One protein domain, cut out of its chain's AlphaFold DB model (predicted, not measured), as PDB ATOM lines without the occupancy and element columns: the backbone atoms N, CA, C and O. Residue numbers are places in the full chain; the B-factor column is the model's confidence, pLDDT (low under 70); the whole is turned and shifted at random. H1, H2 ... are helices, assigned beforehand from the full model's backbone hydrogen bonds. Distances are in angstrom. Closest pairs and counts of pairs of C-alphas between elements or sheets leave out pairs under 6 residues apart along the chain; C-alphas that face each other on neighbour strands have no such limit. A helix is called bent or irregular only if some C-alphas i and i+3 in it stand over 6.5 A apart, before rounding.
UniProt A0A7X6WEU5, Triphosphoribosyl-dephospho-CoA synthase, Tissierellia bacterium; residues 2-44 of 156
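What this domain is: This is residues 2 to 44 of the 156 residues of the protein "Triphosphoribosyl-dephospho-CoA synthase" of Tissierellia bacterium (UniProt A0A7X6WEU5). The printed part is an elongated U of four short helices: H1 and H2 follow each other along one arm, the loop of residues 13 to 22 turns at the far end, and the chain folds back through H3 to H4, which packs on H1 and H2. H3, the longest helix, stands crosswise to H4 near the turn. The 43 residues hold four named helices, H1, H2, H3 and H4 in chain order, and no named strand; the class is all helix. The whole is only just compact, close to loose, with a radius of gyration of the C-alphas of 10.7 A and spans of 31 by 17 by 12 A.

Where its parts are: Find C-alpha 2 at (51.494, 29.621, 30.858); here H1 begins, residues 2 to 5, 5.3 A long. Next comes H2, residues 8 to 12, 8.5 A; it is irregular, but only just, with C-alphas 8 and 11 6.50 A apart. Look for C-alpha 23 at (38.057, 17.152, 15.599), where H3 starts, residues 23 to 31, 12.2 A. H4, residues 35 to 41, 10.2 A, ends at C-alpha 41 (46.941, 27.131, 28.586).

How they stand to each other: H1 and H2 meet only through their link. H1 touches H4, the closest C-alphas being Ser 5 and Glu 41, 5.0 A apart. H2 touches H4 at C-alphas Thr 9 and Arg 37, the closest, 6.0 A. H3 is close to H2 but not clearly touching: the closest C-alphas, Leu 12 and Glu 25, are 6.2 A apart. H3 is also close to H4 but not clearly touching, about perpendicular at 80 degrees, with the closest C-alphas, Gly 24 and Cys 35, 7.5 A apart. H1 and H3 are apart. Every O i to N i+4 pair is within hydrogen-bond range in H3 and H4; H2 has 0 of 1, with 1 of 2 O i to N i+3 pairs within range, and H1 is too short for an i+4 pair.

The domain as a whole: The C-alphas farthest apart, Asn 18 and Phe 44, are 31.8 A apart, while those of Ile 2 and Phe 44 are 8.6 A apart. The printed part has no cut and no long link. In this predicted model the mean pLDDT of the printed part is 85.9, and residues 15 to 18 are under 70.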
ATOM      1  N   ILE A   2      52.585  28.613  30.857       93.56
ATOM      2  CA  ILE A   2      51.494  29.621  30.858       93.56
ATOM      3  C   ILE A   2      51.789  30.864  29.998       93.56
ATOM      4  O   ILE A   2      50.959  31.272  29.195       93.56
ATOM      5  N   LEU A   3      52.977  31.466  30.144       94.12
ATOM      6  CA  LEU A   3      53.333  32.694  29.420       94.12
ATOM      7  C   LEU A   3      53.303  32.530  27.893       94.12
ATOM      8  O   LEU A   3      52.893  33.454  27.201       94.12
ATOM      9  N   ILE A   4      53.711  31.366  27.385       93.94
ATOM     10  CA  ILE A   4      53.825  31.102  25.944       93.94
ATOM     11  C   ILE A   4      52.553  30.489  25.348       93.94
ATOM     12  O   ILE A   4      52.369  30.544  24.138       93.94
ATOM     13  N   SER A   5      51.673  29.908  26.173       94.31
ATOM     14  CA  SER A   5      50.424  29.278  25.725       94.31
ATOM     15  C   SER A   5      49.180  30.143  25.929       94.31
ATOM     16  O   SER A   5      48.084  29.751  25.528       94.31
ATOM     17  N   LYS A   6      49.322  31.318  26.551       93.75
ATOM     18  CA  LYS A   6      48.209  32.217  26.861       93.75
ATOM     19  C   LYS A   6      47.423  32.594  25.601       93.75
ATOM     20  O   LYS A   6      47.960  33.202  24.682       93.75
ATOM     21  N   GLY A   7      46.119  32.334  25.616       91.06
ATOM     22  CA  GLY A   7      45.200  32.677  24.535       91.06
ATOM     23  C   GLY A   7      45.016  31.577  23.490       91.06
ATOM     24  O   GLY A   7      44.228  31.785  22.572       91.06
ATOM     25  N   ILE A   8      45.676  30.418  23.617       91.25
ATOM     26  CA  ILE A   8      45.534  29.309  22.661       91.25
ATOM     27  C   ILE A   8      44.102  28.756  22.606       91.25
ATOM     28  O   ILE A   8      43.706  28.185  21.597       91.25
ATOM     29  N   THR A   9      43.287  28.934  23.651       91.31
ATOM     30  CA  THR A   9      41.882  28.492  23.622       91.31
ATOM     31  C   THR A   9      40.946  29.462  22.898       91.31
ATOM     32  O   THR A   9      39.824  29.073  22.582       91.31
ATOM     33  N   ARG A  10      41.388  30.690  22.573       88.94
ATOM     34  CA  ARG A  10      40.563  31.699  21.873       88.94
ATOM     35  C   ARG A  10      40.132  31.247  20.481       88.94
ATOM     36  O   ARG A  10      39.037  31.578  20.043       88.94
ATOM     37  N   GLU A  11      40.933  30.412  19.818       83.75
ATOM     38  CA  GLU A  11      40.546  29.833  18.524       83.75
ATOM     39  C   GLU A  11      39.242  29.014  18.608       83.75
ATOM     40  O   GLU A  11      38.528  28.887  17.620       83.75
ATOM     41  N   LEU A  12      38.887  28.501  19.796       84.62
ATOM     42  CA  LEU A  12      37.665  27.725  20.016       84.62
ATOM     43  C   LEU A  12      36.410  28.597  20.169       84.62
ATOM     44  O   LEU A  12      35.300  28.078  20.050       84.62
ATOM     45  N   THR A  13      36.551  29.893  20.466       77.12
ATOM     46  CA  THR A  13      35.415  30.825  20.569       77.12
ATOM     47  C   THR A  13      35.103  31.513  19.245       77.12
ATOM     48  O   THR A  13      33.937  31.790  18.982       77.12
ATOM     49  N   ASP A  14      36.106  31.688  18.384       72.44
ATOM     50  CA  ASP A  14      35.991  32.401  17.104       72.44
ATOM     51  C   ASP A  14      35.771  31.443  15.918       72.44
ATOM     52  O   ASP A  14      36.300  31.629  14.819       72.44
ATOM     53  N   LEU A  15      34.997  30.372  16.132       68.69
ATOM     54  CA  LEU A  15      34.794  29.335  15.120       68.69
ATOM     55  C   LEU A  15      34.013  29.878  13.923       68.69
ATOM     56  O   LEU A  15      32.816  30.157  14.000       68.69
ATOM     57  N   ASN A  16      34.688  29.964  12.779       64.06
ATOM     58  CA  ASN A  16      34.056  30.325  11.520       64.06
ATOM     59  C   ASN A  16      33.239  29.131  10.998       64.06
ATOM     60  O   ASN A  16      33.795  28.146  10.510       64.06
ATOM     61  N   ILE A  17      31.912  29.222  11.119       60.38
ATOM     62  CA  ILE A  17      30.942  28.145  10.837       60.38
ATOM     63  C   ILE A  17      31.020  27.662   9.371       60.38
ATOM     64  O   ILE A  17      30.626  26.541   9.064       60.38
ATOM     65  N   ASN A  18      31.607  28.466   8.478       60.25
ATOM     66  CA  ASN A  18      31.775  28.159   7.055       60.25
ATOM     67  C   ASN A  18      33.056  27.368   6.718       60.25
ATOM     68  O   ASN A  18      33.355  27.164   5.542       60.25
ATOM     69  N   LYS A  19      33.839  26.934   7.716       70.31
ATOM     70  CA  LYS A  19      35.097  26.192   7.525       70.31
ATOM     71  C   LYS A  19      34.979  24.756   8.047       70.31
ATOM     72  O   LYS A  19      34.246  24.483   8.993       70.31
ATOM     73  N   ASN A  20      35.741  23.833   7.455       75.00
ATOM     74  CA  ASN A  20      35.877  22.467   7.968       75.00
ATOM     75  C   ASN A  20      36.499  22.493   9.372       75.00
ATOM     76  O   ASN A  20      37.716  22.606   9.508       75.00
ATOM     77  N   ILE A  21      35.658  22.385  10.402       80.69
ATOM     78  CA  ILE A  21      36.096  22.349  11.800       80.69
ATOM     79  C   ILE A  21      36.856  21.051  12.111       80.69
ATOM     80  O   ILE A  21      36.452  19.941  11.737       80.69
ATOM     81  N   THR A  22      37.965  21.198  12.824       84.44
ATOM     82  CA  THR A  22      38.816  20.123  13.328       84.44
ATOM     83  C   THR A  22      38.073  19.254  14.341       84.44
ATOM     84  O   THR A  22      37.044  19.622  14.916       84.44
ATOM     85  N   TYR A  23      38.615  18.065  14.603       83.94
ATOM     86  CA  TYR A  23      38.057  17.152  15.599       83.94
ATOM     87  C   TYR A  23      37.958  17.786  16.999       83.94
ATOM     88  O   TYR A  23      36.947  17.619  17.679       83.94
ATOM     89  N   GLY A  24      38.961  18.572  17.406       82.19
ATOM     90  CA  GLY A  24      38.951  19.278  18.690       82.19
ATOM     91  C   GLY A  24      37.846  20.333  18.787       82.19
ATOM     92  O   GLY A  24      37.145  20.396  19.793       82.19
ATOM     93  N   GLU A  25      37.620  21.103  17.723       85.06
ATOM     94  CA  GLU A  25      36.563  22.124  17.674       85.06
ATOM     95  C   GLU A  25      35.164  21.491  17.691       85.06
ATOM     96  O   GLU A  25      34.265  21.974  18.383       85.06
ATOM     97  N   LYS A  26      34.982  20.342  17.020       86.44
ATOM     98  CA  LYS A  26      33.749  19.538  17.124       86.44
ATOM     99  C   LYS A  26      33.465  19.130  18.573       86.44
ATOM    100  O   LYS A  26      32.321  19.223  19.027       86.44
ATOM    101  N   LEU A  27      34.490  18.699  19.312       87.38
ATOM    102  CA  LEU A  27      34.348  18.327  20.723       87.38
ATOM    103  C   LEU A  27      34.058  19.522  21.621       87.38
ATOM    104  O   LEU A  27      33.199  19.413  22.500       87.38
ATOM    105  N   TYR A  28      34.707  20.659  21.374       88.25
ATOM    106  CA  TYR A  28      34.403  21.898  22.078       88.25
ATOM    107  C   TYR A  28      32.943  22.310  21.860       88.25
ATOM    108  O   TYR A  28      32.223  22.549  22.828       88.25
ATOM    109  N   ASN A  29      32.444  22.283  20.623       85.62
ATOM    110  CA  ASN A  29      31.044  22.607  20.335       85.62
ATOM    111  C   ASN A  29      30.061  21.672  21.047       85.62
ATOM    112  O   ASN A  29      29.089  22.143  21.641       85.62
ATOM    113  N   LYS A  30      30.336  20.363  21.038       86.94
ATOM    114  CA  LYS A  30      29.453  19.344  21.618       86.94
ATOM    115  C   LYS A  30      29.472  19.314  23.148       86.94
ATOM    116  O   LYS A  30      28.438  19.085  23.773       86.94
ATOM    117  N   TYR A  31      30.640  19.483  23.766       86.62
ATOM    118  CA  TYR A  31      30.824  19.229  25.198       86.62
ATOM    119  C   TYR A  31      31.308  20.432  26.009       86.62
ATOM    120  O   TYR A  31      31.325  20.317  27.236       86.62
ATOM    121  N   LYS A  32      31.657  21.548  25.351       88.75
ATOM    122  CA  LYS A  32      32.231  22.770  25.942       88.75
ATOM    123  C   LYS A  32      33.516  22.504  26.734       88.75
ATOM    124  O   LYS A  32      33.765  23.117  27.763       88.75
ATOM    125  N   THR A  33      34.320  21.558  26.243       86.31
ATOM    126  CA  THR A  33      35.635  21.208  26.796       86.31
ATOM    127  C   THR A  33      36.742  21.719  25.889       86.31
ATOM    128  O   THR A  33      36.712  21.492  24.680       86.31
ATOM    129  N   THR A  34      37.726  22.392  26.474       89.56
ATOM    130  CA  THR A  34      38.918  22.898  25.779       89.56
ATOM    131  C   THR A  34      39.977  21.812  25.559       89.56
ATOM    132  O   THR A  34      40.950  22.045  24.841       89.56
ATOM    133  N   CYS A  35      39.778  20.604  26.103       89.44
ATOM    134  CA  CYS A  35      40.686  19.463  25.949       89.44
ATOM    135  C   CYS A  35      42.141  19.819  26.322       89.44
ATOM    136  O   CYS A  35      42.388  20.659  27.185       89.44
ATOM    137  N   ILE A  36      43.111  19.207  25.633       91.50
ATOM    138  CA  ILE A  36      44.543  19.453  25.823       91.50
ATOM    139  C   ILE A  36      44.931  20.934  25.692       91.50
ATOM    140  O   ILE A  36      45.863  21.371  26.351       91.50
ATOM    141  N   ARG A  37      44.194  21.745  24.916       92.12
ATOM    142  CA  ARG A  37      44.465  23.190  24.808       92.12
ATOM    143  C   ARG A  37      44.258  23.892  26.143       92.12
ATOM    144  O   ARG A  37      45.076  24.720  26.520       92.12
ATOM    145  N   GLY A  38      43.194  23.532  26.860       93.06
ATOM    146  CA  GLY A  38      42.931  24.047  28.202       93.06
ATOM    147  C   GLY A  38      43.999  23.622  29.202       93.06
ATOM    148  O   GLY A  38      44.464  24.449  29.980       93.06
ATOM    149  N   GLU A  39      44.441  22.363  29.138       94.94
ATOM    150  CA  GLU A  39      45.562  21.890  29.957       94.94
ATOM    151  C   GLU A  39      46.824  22.712  29.681       94.94
ATOM    152  O   GLU A  39      47.376  23.301  30.607       94.94
ATOM    153  N   VAL A  40      47.229  22.854  28.418       95.62
ATOM    154  CA  VAL A  40      48.426  23.613  28.020       95.62
ATOM    155  C   VAL A  40      48.320  25.093  28.407       95.62
ATOM    156  O   VAL A  40      49.273  25.664  28.942       95.62
ATOM    157  N   GLU A  41      47.172  25.734  28.190       95.75
ATOM    158  CA  GLU A  41      46.941  27.131  28.586       95.75
ATOM    159  C   GLU A  41      47.004  27.318  30.107       95.75
ATOM    160  O   GLU A  41      47.577  28.293  30.592       95.75
ATOM    161  N   SER A  42      46.492  26.345  30.869       95.62
ATOM    162  CA  SER A  42      46.570  26.335  32.335       95.62
ATOM    163  C   SER A  42      47.968  26.022  32.883       95.62
ATOM    164  O   SER A  42      48.170  26.064  34.095       95.62
ATOM    165  N   GLY A  43      48.934  25.702  32.014       96.31
ATOM    166  CA  GLY A  43      50.271  25.275  32.420       96.31
ATOM    167  C   GLY A  43      50.338  23.827  32.903       96.31
ATOM    168  O   GLY A  43      51.178  23.524  33.742       96.31
ATOM    169  N   PHE A  44      49.476  22.957  32.374       97.50
ATOM    170  CA  PHE A  44      49.291  21.561  32.779       97.50
ATOM    171  C   PHE A  44      48.865  21.417  34.242       97.50
ATOM    172  O   PHE A  44      49.461  20.669  35.017       97.50
TER     173      PHE A  44